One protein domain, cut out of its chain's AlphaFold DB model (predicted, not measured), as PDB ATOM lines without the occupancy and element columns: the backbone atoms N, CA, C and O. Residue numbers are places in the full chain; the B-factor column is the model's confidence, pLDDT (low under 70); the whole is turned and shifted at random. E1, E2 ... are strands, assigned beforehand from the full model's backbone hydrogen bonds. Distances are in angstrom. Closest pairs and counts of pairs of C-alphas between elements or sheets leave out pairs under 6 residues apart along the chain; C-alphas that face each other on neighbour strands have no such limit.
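AT A GLANCE: This is residues 91 to 198 of the 244 residues of the protein "DM13 domain-containing protein" of Glomus cerebriforme (UniProt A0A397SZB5). Two strongly twisted sheets lie face to face as a sandwich, their strands crossed: E1, E2, E3 and E5 make one layer, E4, E6 and E7 the other. E7 comes near E1 and E2 along one side, and long links run between the strands. The 108 printed residues hold seven named strands, E1 to E7 along the chain, and no named helix; the class is all strand, with 50 residues, under half, in named elements. The sheets' orders are E1, E2, E3, E5 and E4, E6, E7, both antiparallel. The whole is compact, with a radius of gyration of the C-alphas of 12.6 A and spans of 36 by 29 by 22 A.

HOW THE PARTS SIT: Begin at E1, residues 91 to 93, and go on to E2, residues 108 to 117: they form a hairpin, with N 92 and O 113 2.9 A apart. E3, residues 120 to 128, forms the next hairpin with E2, where you find N 114 and O 122 at 2.8 A. E1, E2 and E3 are a meander, each strand the antiparallel neighbour of the one before. E4, residues 135 to 140, belongs to the other sheet, while E5, residues 161 to 169, is the antiparallel neighbour of E3, with N 123 and O 166 2.8 A apart. E6, residues 181 to 186, is antiparallel to E4, with N 138 and O 183 at 2.8 A. E7, residues 191 to 197, forms a hairpin with E6, with N 184 and O 194 at 2.8 A. In the sandwich, two sheets face to face, the facing parts are 9.8 A centre to centre and the strands of one sheet stand at 49 degrees to those of the other. The closest C-alphas of E1 and E7 are those of Pro 93 and Ala 196, 6.1 A apart. E3 and E7 are apart.

IN THESE COORDINATES: Find C-alpha 91 at (318.141, 300.426, 208.093), where E1 begins. E2 runs 26.3 A from C-alpha 108 at (324.103, 306.005, 225.540) and bends by 53 degrees at residue 111. E3 spans 20.3 A and bends by 81 degrees at residue 125; E5 spans 18.4 A and bends by 96 degrees at residue 164. E7 runs 17.0 A to C-alpha 197 at (325.652, 307.188, 207.508).

THE WHOLE: The two C-alphas farthest apart, those of Gly 104 and Asp 117, are 36.8 A from each other. The printed part has no cut. The links E1 to E2, E4 to E5 and E5 to E6 are long; in the second, residues 150 to 151 pair with residues 138 to 139 of E4. The mean pLDDT of the printed part is 82.7, and residues 126 to 132 and 159 to 164 are under 70.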
ATOM      1  N   THR A  91     317.765 300.466 206.676       89.00
ATOM      2  CA  THR A  91     318.141 300.426 208.093       89.00
ATOM      3  C   THR A  91     319.648 300.538 208.224       89.00
ATOM      4  O   THR A  91     320.380 299.733 207.653       89.00
ATOM      5  N   VAL A  92     320.100 301.528 208.988       90.62
ATOM      6  CA  VAL A  92     321.518 301.817 209.221       90.62
ATOM      7  C   VAL A  92     321.825 301.849 210.718       90.62
ATOM      8  O   VAL A  92     320.969 302.250 211.510       90.62
ATOM      9  N   PRO A  93     323.024 301.425 211.144       90.75
ATOM     10  CA  PRO A  93     323.420 301.496 212.545       90.75
ATOM     11  C   PRO A  93     323.733 302.938 212.968       90.75
ATOM     12  O   PRO A  93     324.277 303.720 212.187       90.75
ATOM     13  N   LEU A  94     323.439 303.265 214.228       89.56
ATOM     14  CA  LEU A  94     323.932 304.485 214.865       89.56
ATOM     15  C   LEU A  94     325.322 304.256 215.452       89.56
ATOM     16  O   LEU A  94     325.543 303.316 216.214       89.56
ATOM     17  N   GLN A  95     326.242 305.158 215.134       90.62
ATOM     18  CA  GLN A  95     327.570 305.223 215.728       90.62
ATOM     19  C   GLN A  95     327.584 306.293 216.810       90.62
ATOM     20  O   GLN A  95     327.342 307.466 216.533       90.62
ATOM     21  N   GLN A  96     327.869 305.898 218.047       88.50
ATOM     22  CA  GLN A  96     328.011 306.837 219.152       88.50
ATOM     23  C   GLN A  96     329.384 307.525 219.112       88.50
ATOM     24  O   GLN A  96     330.414 306.863 219.030       88.50
ATOM     25  N   LEU A  97     329.386 308.856 219.212       89.81
ATOM     26  CA  LEU A  97     330.576 309.710 219.097       89.81
ATOM     27  C   LEU A  97     330.961 310.391 220.416       89.81
ATOM     28  O   LEU A  97     332.141 310.603 220.684       89.81
ATOM     29  N   LYS A  98     329.981 310.714 221.264       86.81
ATOM     30  CA  LYS A  98     330.206 311.312 222.588       86.81
ATOM     31  C   LYS A  98     329.410 310.529 223.625       86.81
ATOM     32  O   LYS A  98     328.271 310.144 223.376       86.81
ATOM     33  N   THR A  99     330.030 310.246 224.768       84.88
ATOM     34  CA  THR A  99     329.460 309.419 225.851       84.88
ATOM     35  C   THR A  99     329.202 310.201 227.131       84.88
ATOM     36  O   THR A  99     328.391 309.770 227.942       84.88
ATOM     37  N   SER A 100     329.845 311.354 227.307       81.38
ATOM     38  CA  SER A 100     329.762 312.169 228.521       81.38
ATOM     39  C   SER A 100     329.407 313.609 228.186       81.38
ATOM     40  O   SER A 100     329.776 314.090 227.120       81.38
ATOM     41  N   LEU A 101     328.692 314.279 229.086       81.50
ATOM     42  CA  LEU A 101     328.205 315.651 228.925       81.50
ATOM     43  C   LEU A 101     329.085 316.638 229.693       81.50
ATOM     44  O   LEU A 101     329.623 316.306 230.752       81.50
ATOM     45  N   ASN A 102     329.186 317.873 229.204       81.94
ATOM     46  CA  ASN A 102     329.997 318.929 229.812       81.94
ATOM     47  C   ASN A 102     329.502 319.280 231.229       81.94
ATOM     48  O   ASN A 102     330.305 319.602 232.103       81.94
ATOM     49  N   GLY A 103     328.188 319.187 231.468       75.25
ATOM     50  CA  GLY A 103     327.555 319.406 232.777       75.25
ATOM     51  C   GLY A 103     327.570 318.199 233.726       75.25
ATOM     52  O   GLY A 103     327.008 318.280 234.819       75.25
ATOM     53  N   GLY A 104     328.194 317.088 233.324       74.31
ATOM     54  CA  GLY A 104     328.116 315.807 234.020       74.31
ATOM     55  C   GLY A 104     326.892 314.984 233.604       74.31
ATOM     56  O   GLY A 104     325.826 315.513 233.304       74.31
ATOM     57  N   GLY A 105     327.061 313.662 233.570       75.19
ATOM     58  CA  GLY A 105     326.077 312.722 233.030       75.19
ATOM     59  C   GLY A 105     326.627 311.940 231.840       75.19
ATOM     60  O   GLY A 105     327.703 312.251 231.321       75.19
ATOM     61  N   ASN A 106     325.891 310.903 231.439       74.00
ATOM     62  CA  ASN A 106     326.268 310.023 230.339       74.00
ATOM     63  C   ASN A 106     325.116 309.882 229.352       74.00
ATOM     64  O   ASN A 106     323.959 309.740 229.743       74.00
ATOM     65  N   VAL A 107     325.468 309.847 228.076       75.12
ATOM     66  CA  VAL A 107     324.554 309.554 226.978       75.12
ATOM     67  C   VAL A 107     324.902 308.176 226.416       75.12
ATOM     68  O   VAL A 107     326.080 307.863 226.262       75.12
ATOM     69  N   THR A 108     323.899 307.345 226.120       78.00
ATOM     70  CA  THR A 108     324.103 306.005 225.540       78.00
ATOM     71  C   THR A 108     323.231 305.839 224.310       78.00
ATOM     72  O   THR A 108     322.026 305.614 224.390       78.00
ATOM     73  N   ILE A 109     323.835 305.930 223.135       77.75
ATOM     74  CA  ILE A 109     323.084 305.867 221.886       77.75
ATOM     75  C   ILE A 109     323.406 304.543 221.224       77.75
ATOM     76  O   ILE A 109     324.543 304.287 220.845       77.75
ATOM     77  N   ALA A 110     322.391 303.696 221.110       75.94
ATOM     78  CA  ALA A 110     322.501 302.392 220.489       75.94
ATOM     79  C   ALA A 110     321.336 302.160 219.526       75.94
ATOM     80  O   ALA A 110     320.318 302.850 219.572       75.94
ATOM     81  N   GLY A 111     321.519 301.161 218.667       83.88
ATOM     82  CA  GLY A 111     320.517 300.664 217.739       83.88
ATOM     83  C   GLY A 111     320.623 301.270 216.345       83.88
ATOM     84  O   GLY A 111     321.725 301.477 215.835       83.88
ATOM     85  N   THR A 112     319.485 301.447 215.683       87.88
ATOM     86  CA  THR A 112     319.433 301.687 214.237       87.88
ATOM     87  C   THR A 112     318.497 302.827 213.879       87.88
ATOM     88  O   THR A 112     317.500 303.065 214.559       87.88
ATOM     89  N   VAL A 113     318.803 303.508 212.779       89.50
ATOM     90  CA  VAL A 113     317.861 304.378 212.078       89.50
ATOM     91  C   VAL A 113     317.230 303.564 210.960       89.50
ATOM     92  O   VAL A 113     317.931 303.068 210.081       89.50
ATOM     93  N   SER A 114     315.911 303.425 210.999       88.75
ATOM     94  CA  SER A 114     315.106 302.795 209.959       88.75
ATOM     95  C   SER A 114     314.293 303.865 209.249       88.75
ATOM     96  O   SER A 114     313.472 304.533 209.870       88.75
ATOM     97  N   ILE A 115     314.511 304.030 207.953       86.31
ATOM     98  CA  ILE A 115     313.729 304.922 207.102       86.31
ATOM     99  C   ILE A 115     312.620 304.079 206.483       86.31
ATOM    100  O   ILE A 115     312.899 303.158 205.712       86.31
ATOM    101  N   THR A 116     311.379 304.336 206.886       73.12
ATOM    102  CA  THR A 116     310.212 303.521 206.506       73.12
ATOM    103  C   THR A 116     309.420 304.124 205.358       73.12
ATOM    104  O   THR A 116     308.783 303.397 204.601       73.12
ATOM    105  N   ASP A 117     309.492 305.442 205.207       74.25
ATOM    106  CA  ASP A 117     308.972 306.192 204.073       74.25
ATOM    107  C   ASP A 117     309.912 307.380 203.799       74.25
ATOM    108  O   ASP A 117     310.794 307.682 204.601       74.25
ATOM    109  N   GLY A 118     309.759 308.064 202.665       76.50
ATOM    110  CA  GLY A 118     310.656 309.169 202.298       76.50
ATOM    111  C   GLY A 118     310.608 310.400 203.221       76.50
ATOM    112  O   GLY A 118     311.337 311.356 202.963       76.50
ATOM    113  N   CYS A 119     309.755 310.415 204.253       83.69
ATOM    114  CA  CYS A 119     309.521 311.543 205.166       83.69
ATOM    115  C   CYS A 119     309.875 311.215 206.614       83.69
ATOM    116  O   CYS A 119     310.066 312.133 207.414       83.69
ATOM    117  N   THR A 120     309.861 309.943 206.992       87.88
ATOM    118  CA  THR A 120     309.941 309.518 208.380       87.88
ATOM    119  C   THR A 120     311.074 308.538 208.586       87.88
ATOM    120  O   THR A 120     311.364 307.665 207.768       87.88
ATOM    121  N   PHE A 121     311.725 308.698 209.729       88.75
ATOM    122  CA  PHE A 121     312.704 307.745 210.206       88.75
ATOM    123  C   PHE A 121     312.417 307.394 211.657       88.75
ATOM    124  O   PHE A 121     312.023 308.233 212.470       88.75
ATOM    125  N   THR A 122     312.631 306.131 211.980       88.12
ATOM    126  CA  THR A 122     312.491 305.578 213.315       88.12
ATOM    127  C   THR A 122     313.862 305.246 213.858       88.12
ATOM    128  O   THR A 122     314.667 304.597 213.198       88.12
ATOM    129  N   VAL A 123     314.119 305.675 215.083       86.44
ATOM    130  CA  VAL A 123     315.342 305.367 215.812       86.44
ATOM    131  C   VAL A 123     315.018 304.289 216.832       86.44
ATOM    132  O   VAL A 123     314.227 304.540 217.739       86.44
ATOM    133  N   ASN A 124     315.608 303.108 216.679       83.19
ATOM    134  CA  ASN A 124     315.433 301.963 217.571       83.19
ATOM    135  C   ASN A 124     316.587 301.885 218.578       83.19
ATOM    136  O   ASN A 124     317.716 302.171 218.202       83.19
ATOM    137  N   GLY A 125     316.330 301.445 219.814       71.25
ATOM    138  CA  GLY A 125     317.370 301.167 220.825       71.25
ATOM    139  C   GLY A 125     317.934 302.390 221.560       71.25
ATOM    140  O   GLY A 125     319.008 302.324 222.159       71.25
ATOM    141  N   PHE A 126     317.218 303.511 221.532       69.69
ATOM    142  CA  PHE A 126     317.722 304.802 221.985       69.69
ATOM    143  C   PHE A 126     317.579 305.003 223.505       69.69
ATOM    144  O   PHE A 126     316.463 305.020 224.029       69.69
ATOM    145  N   THR A 127     318.696 305.211 224.218       66.56
ATOM    146  CA  THR A 127     318.692 305.470 225.673       66.56
ATOM    147  C   THR A 127     319.355 306.804 226.015       66.56
ATOM    148  O   THR A 127     320.570 306.929 226.133       66.56
ATOM    149  N   TYR A 128     318.552 307.834 226.247       63.44
ATOM    150  CA  TYR A 128     319.066 309.185 226.465       63.44
ATOM    151  C   TYR A 128     318.764 309.680 227.881       63.44
ATOM    152  O   TYR A 128     317.600 309.857 228.253       63.44
ATOM    153  N   TYR A 129     319.816 309.864 228.685       57.66
ATOM    154  CA  TYR A 129     319.727 310.110 230.126       57.66
ATOM    155  C   TYR A 129     320.390 311.440 230.517       57.66
ATOM    156  O   TYR A 129     321.599 311.565 230.418       57.66
ATOM    157  N   PHE A 130     319.570 312.385 231.002       56.69
ATOM    158  CA  PHE A 130     319.903 313.738 231.493       56.69
ATOM    159  C   PHE A 130     320.688 314.644 230.513       56.69
ATOM    160  O   PHE A 130     321.653 314.248 229.895       56.69
ATOM    161  N   ALA A 131     320.258 315.910 230.415       56.22
ATOM    162  CA  ALA A 131     321.022 317.076 229.945       56.22
ATOM    163  C   ALA A 131     321.524 317.138 228.482       56.22
ATOM    164  O   ALA A 131     322.691 317.391 228.215       56.22
ATOM    165  N   ALA A 132     320.597 317.097 227.527       62.31
ATOM    166  CA  ALA A 132     320.589 318.124 226.479       62.31
ATOM    167  C   ALA A 132     319.176 318.205 225.898       62.31
ATOM    168  O   ALA A 132     318.738 317.325 225.154       62.31
ATOM    169  N   GLY A 133     318.413 319.193 226.370       70.38
ATOM    170  CA  GLY A 133     317.021 319.393 225.957       70.38
ATOM    171  C   GLY A 133     316.932 319.864 224.512       70.38
ATOM    172  O   GLY A 133     315.963 319.549 223.824       70.38
ATOM    173  N   ASN A 134     317.985 320.538 224.051       83.06
ATOM    174  CA  ASN A 134     318.085 321.093 222.713       83.06
ATOM    175  C   ASN A 134     318.875 320.164 221.778       83.06
ATOM    176  O   ASN A 134     319.789 320.582 221.066       83.06
ATOM    177  N   SER A 135     318.515 318.880 221.808       86.00
ATOM    178  CA  SER A 135     319.036 317.868 220.891       86.00
ATOM    179  C   SER A 135     318.046 317.616 219.766       86.00
ATOM    180  O   SER A 135     316.893 317.242 220.012       86.00
ATOM    181  N   TYR A 136     318.515 317.788 218.535       90.81
ATOM    182  CA  TYR A 136     317.723 317.618 217.323       90.81
ATOM    183  C   TYR A 136     318.492 316.789 216.300       90.81
ATOM    184  O   TYR A 136     319.712 316.627 216.380       90.81
ATOM    185  N   TRP A 137     317.757 316.276 215.322       91.88
ATOM    186  CA  TRP A 137     318.345 315.599 214.179       91.88
ATOM    187  C   TRP A 137     318.723 316.606 213.101       91.88
ATOM    188  O   TRP A 137     317.903 317.437 212.693       91.88
ATOM    189  N   TYR A 138     319.955 316.486 212.624       93.50
ATOM    190  CA  TYR A 138     320.514 317.268 211.536       93.50
ATOM    191  C   TYR A 138     321.019 316.352 210.423       93.50
ATOM    192  O   TYR A 138     321.384 315.209 210.665       93.50
ATOM    193  N   GLY A 139     321.038 316.863 209.201       91.88
ATOM    194  CA  GLY A 139     321.653 316.243 208.037       91.88
ATOM    195  C   GLY A 139     322.997 316.902 207.744       91.88
ATOM    196  O   GLY A 139     323.145 318.110 207.947       91.88
ATOM    197  N   SER A 140     323.962 316.125 207.263       90.81
ATOM    198  CA  SER A 140     325.246 316.610 206.753       90.81
ATOM    199  C   SER A 140     325.697 315.800 205.533       90.81
ATOM    200  O   SER A 140     325.235 314.683 205.303       90.81
ATOM    201  N   ASN A 141     326.623 316.362 204.757       89.69
ATOM    202  CA  ASN A 141     327.259 315.720 203.595       89.69
ATOM    203  C   ASN A 141     328.674 315.208 203.914       89.69
ATOM    204  O   ASN A 141     329.479 314.943 203.025       89.69
ATOM    205  N   SER A 142     329.016 315.127 205.201       87.75
ATOM    206  CA  SER A 142     330.314 314.677 205.684       87.75
ATOM    207  C   SER A 142     330.142 313.890 206.976       87.75
ATOM    208  O   SER A 142     329.241 314.158 207.766       87.75
ATOM    209  N   ILE A 143     331.042 312.935 207.200       88.12
ATOM    210  CA  ILE A 143     331.149 312.212 208.474       88.12
ATOM    211  C   ILE A 143     331.882 313.027 209.549       88.12
ATOM    212  O   ILE A 143     331.858 312.645 210.715       88.12
ATOM    213  N   ASP A 144     332.529 314.140 209.185       89.19
ATOM    214  CA  ASP A 144     333.146 315.038 210.165       89.19
ATOM    215  C   ASP A 144     332.055 315.643 211.072       89.19
ATOM    216  O   ASP A 144     331.187 316.373 210.581       89.19
ATOM    217  N   PRO A 145     332.083 315.396 212.398       88.19
ATOM    218  CA  PRO A 145     331.069 315.907 213.317       88.19
ATOM    219  C   PRO A 145     331.021 317.440 213.381       88.19
ATOM    220  O   PRO A 145     330.017 317.981 213.845       88.19
ATOM    221  N   ASN A 146     332.038 318.150 212.886       88.62
ATOM    222  CA  ASN A 146     332.084 319.613 212.834       88.62
ATOM    223  C   ASN A 146     331.651 320.195 211.478       88.62
ATOM    224  O   ASN A 146     331.660 321.415 211.313       88.62
ATOM    225  N   ALA A 147     331.286 319.352 210.508       89.19
ATOM    226  CA  ALA A 147     330.804 319.806 209.209       89.19
ATOM    227  C   ALA A 147     329.486 320.585 209.318       89.19
ATOM    228  O   ALA A 147     328.754 320.461 210.305       89.19
ATOM    229  N   GLU A 148     329.176 321.346 208.262       89.81
ATOM    230  CA  GLU A 148     327.916 322.074 208.127       89.81
ATOM    231  C   GLU A 148     326.714 321.141 208.325       89.81
ATOM    232  O   GLU A 148     326.710 319.987 207.877       89.81
ATOM    233  N   LYS A 149     325.706 321.652 209.037       87.31
ATOM    234  CA  LYS A 149     324.535 320.892 209.466       87.31
ATOM    235  C   LYS A 149     323.267 321.588 209.026       87.31
ATOM    236  O   LYS A 149     323.114 322.795 209.201       87.31
ATOM    237  N   THR A 150     322.316 320.807 208.543       91.81
ATOM    238  CA  THR A 150     320.979 321.281 208.195       91.81
ATOM    239  C   THR A 150     319.973 320.653 209.141       91.81
ATOM    240  O   THR A 150     319.978 319.441 209.316       91.81
ATOM    241  N   LEU A 151     319.119 321.448 209.786       91.44
ATOM    242  CA  LEU A 151     318.096 320.912 210.685       91.44
ATOM    243  C   LEU A 151     317.089 320.093 209.874       91.44
ATOM    244  O   LEU A 151     316.390 320.650 209.027       91.44
ATOM    245  N   VAL A 152     316.988 318.792 210.149       90.88
ATOM    246  CA  VAL A 152     316.098 317.909 209.380       90.88
ATOM    247  C   VAL A 152     314.777 317.649 210.076       90.88
ATOM    248  O   VAL A 152     313.798 317.383 209.394       90.88
ATOM    249  N   SER A 153     314.700 317.764 211.404       88.12
ATOM    250  CA  SER A 153     313.444 317.603 212.139       88.12
ATOM    251  C   SER A 153     313.286 318.665 213.218       88.12
ATOM    252  O   SER A 153     314.159 318.842 214.062       88.12
ATOM    253  N   ASN A 154     312.123 319.318 213.241       86.75
ATOM    254  CA  ASN A 154     311.773 320.294 214.280       86.75
ATOM    255  C   ASN A 154     311.356 319.628 215.601       86.75
ATOM    256  O   ASN A 154     311.126 320.319 216.594       86.75
ATOM    257  N   MET A 155     311.217 318.298 215.626       84.69
ATOM    258  CA  MET A 155     310.884 317.574 216.844       84.69
ATOM    259  C   MET A 155     312.149 317.349 217.677       84.69
ATOM    260  O   MET A 155     313.045 316.630 217.224       84.69
ATOM    261  N   PRO A 156     312.224 317.893 218.904       84.06
ATOM    262  CA  PRO A 156     313.338 317.592 219.781       84.06
ATOM    263  C   PRO A 156     313.344 316.103 220.124       84.06
ATOM    264  O   PRO A 156     312.303 315.437 220.246       84.06
ATOM    265  N   VAL A 157     314.538 315.566 220.344       80.69
ATOM    266  CA  VAL A 157     314.698 314.194 220.835       80.69
ATOM    267  C   VAL A 157     314.083 314.038 222.234       80.69
ATOM    268  O   VAL A 157     313.504 312.991 222.531       80.69
ATOM    269  N   GLY A 158     314.028 315.128 223.002       70.69
ATOM    270  CA  GLY A 158     313.353 315.210 224.295       70.69
ATOM    271  C   GLY A 158     314.270 314.853 225.462       70.69
ATOM    272  O   GLY A 158     315.439 314.517 225.284       70.69
ATOM    273  N   GLN A 159     313.723 314.943 226.672       62.84
ATOM    274  CA  GLN A 159     314.407 314.582 227.912       62.84
ATOM    275  C   GLN A 159     313.777 313.296 228.478       62.84
ATOM    276  O   GLN A 159     312.557 313.177 228.492       62.84
ATOM    277  N   PHE A 160     314.598 312.359 228.961       54.56
ATOM    278  CA  PHE A 160     314.186 311.182 229.753       54.56
ATOM    279  C   PHE A 160     313.280 310.166 229.100       54.56
ATOM    280  O   PHE A 160     312.121 310.034 229.491       54.56
ATOM    281  N   ILE A 161     313.816 309.349 228.197       54.38
ATOM    282  CA  ILE A 161     313.060 308.172 227.800       54.38
ATOM    283  C   ILE A 161     314.009 307.027 227.431       54.38
ATOM    284  O   ILE A 161     314.811 307.142 226.507       54.38
ATOM    285  N   SER A 162     313.921 305.917 228.167       58.75
ATOM    286  CA  SER A 162     314.305 304.613 227.624       58.75
ATOM    287  C   SER A 162     313.174 304.221 226.678       58.75
ATOM    288  O   SER A 162     312.106 303.811 227.137       58.75
ATOM    289  N   GLN A 163     313.338 304.478 225.378       61.84
ATOM    290  CA  GLN A 163     312.364 304.061 224.368       61.84
ATOM    291  C   GLN A 163     312.963 302.971 223.514       61.84
ATOM    292  O   GLN A 163     314.053 303.119 222.968       61.84
ATOM    293  N   ALA A 164     312.185 301.909 223.331       65.38
ATOM    294  CA  ALA A 164     312.506 300.885 222.354       65.38
ATOM    295  C   ALA A 164     312.623 301.487 220.942       65.38
ATOM    296  O   ALA A 164     313.520 301.096 220.199       65.38
ATOM    297  N   ALA A 165     311.771 302.465 220.603       78.19
ATOM    298  CA  ALA A 165     311.818 303.187 219.339       78.19
ATOM    299  C   ALA A 165     311.188 304.588 219.438       78.19
ATOM    300  O   ALA A 165     310.227 304.779 220.183       78.19
ATOM    301  N   LYS A 166     311.684 305.553 218.655       82.62
ATOM    302  CA  LYS A 166     311.051 306.871 218.468       82.62
ATOM    303  C   LYS A 166     311.093 307.285 216.999       82.62
ATOM    304  O   LYS A 166     312.152 307.237 216.381       82.62
ATOM    305  N   SER A 167     309.955 307.725 216.465       86.94
ATOM    306  CA  SER A 167     309.847 308.215 215.087       86.94
ATOM    307  C   SER A 167     309.970 309.731 215.003       86.94
ATOM    308  O   SER A 167     309.497 310.462 215.877       86.94
ATOM    309  N   PHE A 168     310.586 310.184 213.920       87.69
ATOM    310  CA  PHE A 168     310.791 311.580 213.581       87.69
ATOM    311  C   PHE A 168     310.376 311.820 212.132       87.69
ATOM    312  O   PHE A 168     310.448 310.924 211.294       87.69
ATOM    313  N   THR A 169     309.950 313.046 211.845       89.62
ATOM    314  CA  THR A 169     309.509 313.470 210.515       89.62
ATOM    315  C   THR A 169     310.424 314.576 210.021       89.62
ATOM    316  O   THR A 169     310.766 315.483 210.793       89.62
ATOM    317  N   LEU A 170     310.815 314.486 208.752       88.12
ATOM    318  CA  LEU A 170     311.575 315.515 208.066       88.12
ATOM    319  C   LEU A 170     310.759 316.807 207.951       88.12
ATOM    320  O   LEU A 170     309.528 316.789 207.871       88.12
ATOM    321  N   THR A 171     311.440 317.949 207.926       86.50
ATOM    322  CA  THR A 171     310.798 319.211 207.561       86.50
ATOM    323  C   THR A 171     310.316 319.145 206.104       86.50
ATOM    324  O   THR A 171     310.961 318.506 205.273       86.50
ATOM    325  N   PRO A 172     309.202 319.810 205.740       78.62
ATOM    326  CA  PRO A 172     308.613 319.675 204.400       78.62
ATOM    327  C   PRO A 172     309.550 320.068 203.243       78.62
ATOM    328  O   PRO A 172     309.340 319.665 202.100       78.62
ATOM    329  N   THR A 173     310.571 320.874 203.535       81.88
ATOM    330  CA  THR A 173     311.536 321.405 202.569       81.88
ATOM    331  C   THR A 173     312.727 320.485 202.312       81.88
ATOM    332  O   THR A 173     313.511 320.783 201.413       81.88
ATOM    333  N   ILE A 174     312.883 319.407 203.086       83.50
ATOM    334  CA  ILE A 174     314.046 318.515 203.043       83.50
ATOM    335  C   ILE A 174     313.617 317.097 202.651       83.50
ATOM    336  O   ILE A 174     312.551 316.620 203.042       83.50
ATOM    337  N   SER A 175     314.471 316.419 201.887       85.56
ATOM    338  CA  SER A 175     314.397 314.989 201.574       85.56
ATOM    339  C   SER A 175     315.671 314.268 202.035       85.56
ATOM    340  O   SER A 175     316.721 314.893 202.176       85.56
ATOM    341  N   PHE A 176     315.622 312.940 202.186       83.94
ATOM    342  CA  PHE A 176     316.816 312.094 202.385       83.94
ATOM    343  C   PHE A 176     317.817 312.156 201.209       83.94
ATOM    344  O   PHE A 176     318.909 311.597 201.281       83.94
ATOM    345  N   ASP A 177     317.462 312.838 200.116       84.38
ATOM    346  CA  ASP A 177     318.370 313.167 199.016       84.38
ATOM    347  C   ASP A 177     319.258 314.384 199.236       84.38
ATOM    348  O   ASP A 177     320.250 314.535 198.528       84.38
ATOM    349  N   ASP A 178     318.954 315.195 200.242       85.25
ATOM    350  CA  ASP A 178     319.674 316.441 200.505       85.25
ATOM    351  C   ASP A 178     320.870 316.265 201.455       85.25
ATOM    352  O   ASP A 178     321.627 317.212 201.668       85.25
ATOM    353  N   PHE A 179     321.032 315.075 202.042       88.00
ATOM    354  CA  PHE A 179     322.101 314.764 202.986       88.00
ATOM    355  C   PHE A 179     322.540 313.297 202.915       88.00
ATOM    356  O   PHE A 179     321.744 312.402 202.626       88.00
ATOM    357  N   ASP A 180     323.811 313.049 203.230       89.75
ATOM    358  CA  ASP A 180     324.405 311.704 203.253       89.75
ATOM    359  C   ASP A 180     324.435 311.096 204.659       89.75
ATOM    360  O   ASP A 180     324.479 309.875 204.831       89.75
ATOM    361  N   VAL A 181     324.426 311.953 205.675       91.56
ATOM    362  CA  VAL A 181     324.683 311.607 207.068       91.56
ATOM    363  C   VAL A 181     323.631 312.249 207.959       91.56
ATOM    364  O   VAL A 181     323.312 313.425 207.803       91.56
ATOM    365  N   LEU A 182     323.099 311.479 208.903       92.81
ATOM    366  CA  LEU A 182     322.158 311.938 209.912       92.81
ATOM    367  C   LEU A 182     322.872 312.056 211.268       92.81
ATOM    368  O   LEU A 182     323.275 311.051 211.853       92.81
ATOM    369  N   ASP A 183     323.000 313.279 211.768       93.44
ATOM    370  CA  ASP A 183     323.664 313.633 213.019       93.44
ATOM    371  C   ASP A 183     322.641 313.915 214.128       93.44
ATOM    372  O   ASP A 183     321.721 314.721 213.969       93.44
ATOM    373  N   LEU A 184     322.852 313.321 215.303       91.06
ATOM    374  CA  LEU A 184     322.218 313.772 216.538       91.06
ATOM    375  C   LEU A 184     323.077 314.869 217.163       91.06
ATOM    376  O   LEU A 184     324.069 314.580 217.836       91.06
ATOM    377  N   TYR A 185     322.689 316.122 216.950       91.38
ATOM    378  CA  TYR A 185     323.418 317.285 217.443       91.38
ATOM    379  C   TYR A 185     322.708 317.928 218.633       91.38
ATOM    380  O   TYR A 185     321.493 318.145 218.608       91.38
ATOM    381  N   SER A 186     323.494 318.266 219.653       88.31
ATOM    382  CA  SER A 186     323.061 319.040 220.812       88.31
ATOM    383  C   SER A 186     323.652 320.440 220.755       88.31
ATOM    384  O   SER A 186     324.877 320.599 220.756       88.31
ATOM    385  N   SER A 187     322.793 321.462 220.771       86.75
ATOM    386  CA  SER A 187     323.253 322.850 220.891       86.75
ATOM    387  C   SER A 187     323.731 323.191 222.302       86.75
ATOM    388  O   SER A 187     324.564 324.077 222.454       86.75
ATOM    389  N   ASP A 188     323.238 322.486 223.325       84.56
ATOM    390  CA  ASP A 188     323.656 322.688 224.722       84.56
ATOM    391  C   ASP A 188     325.114 322.245 224.930       84.56
ATOM    392  O   ASP A 188     325.869 322.851 225.685       84.56
ATOM    393  N   GLU A 189     325.520 321.191 224.220       85.69
ATOM    394  CA  GLU A 189     326.858 320.601 224.302       85.69
ATOM    395  C   GLU A 189     327.784 321.033 223.162       85.69
ATOM    396  O   GLU A 189     328.969 320.688 223.183       85.69
ATOM    397  N   ASN A 190     327.238 321.751 222.173       88.69
ATOM    398  CA  ASN A 190     327.887 322.117 220.916       88.69
ATOM    399  C   ASN A 190     328.619 320.920 220.278       88.69
ATOM    400  O   ASN A 190     329.790 321.009 219.905       88.69
ATOM    401  N   ALA A 191     327.949 319.763 220.241       89.69
ATOM    402  CA  ALA A 191     328.557 318.489 219.872       89.69
ATOM    403  C   ALA A 191     327.555 317.526 219.224       89.69
ATOM    404  O   ALA A 191     326.363 317.526 219.540       89.69
ATOM    405  N   VAL A 192     328.072 316.656 218.353       91.44
ATOM    406  CA  VAL A 192     327.343 315.498 217.820       91.44
ATOM    407  C   VAL A 192     327.506 314.324 218.782       91.44
ATOM    408  O   VAL A 192     328.625 313.953 219.139       91.44
ATOM    409  N   PHE A 193     326.395 313.731 219.210       88.62
ATOM    410  CA  PHE A 193     326.412 312.569 220.098       88.62
ATOM    411  C   PHE A 193     326.419 311.241 219.355       88.62
ATOM    412  O   PHE A 193     327.037 310.288 219.830       88.62
ATOM    413  N   ALA A 194     325.743 311.169 218.210       89.75
ATOM    414  CA  ALA A 194     325.736 309.992 217.359       89.75
ATOM    415  C   ALA A 194     325.482 310.345 215.899       89.75
ATOM    416  O   ALA A 194     324.921 311.398 215.598       89.75
ATOM    417  N   GLN A 195     325.867 309.426 215.024       93.19
ATOM    418  CA  GLN A 195     325.793 309.585 213.584       93.19
ATOM    419  C   GLN A 195     325.289 308.305 212.914       93.19
ATOM    420  O   GLN A 195     325.667 307.199 213.303       93.19
ATOM    421  N   ALA A 196     324.452 308.454 211.893       91.75
ATOM    422  CA  ALA A 196     324.047 307.385 210.989       91.75
ATOM    423  C   ALA A 196     324.403 307.773 209.550       91.75
ATOM    424  O   ALA A 196     323.925 308.779 209.030       91.75
ATOM    425  N   VAL A 197     325.239 306.968 208.899       91.69
ATOM    426  CA  VAL A 197     325.652 307.188 207.508       91.69
ATOM    427  C   VAL A 197     324.611 306.545 206.593       91.69
ATOM    428  O   VAL A 197     324.498 305.321 206.558       91.69
ATOM    429  N   LEU A 198     323.817 307.364 205.900       87.38
ATOM    430  CA  LEU A 198     322.724 306.909 205.029       87.38
ATOM    431  C   LEU A 198     323.231 306.536 203.639       87.38
ATOM    432  O   LEU A 198     322.776 305.566 203.033       87.38
TER     433      LEU A 198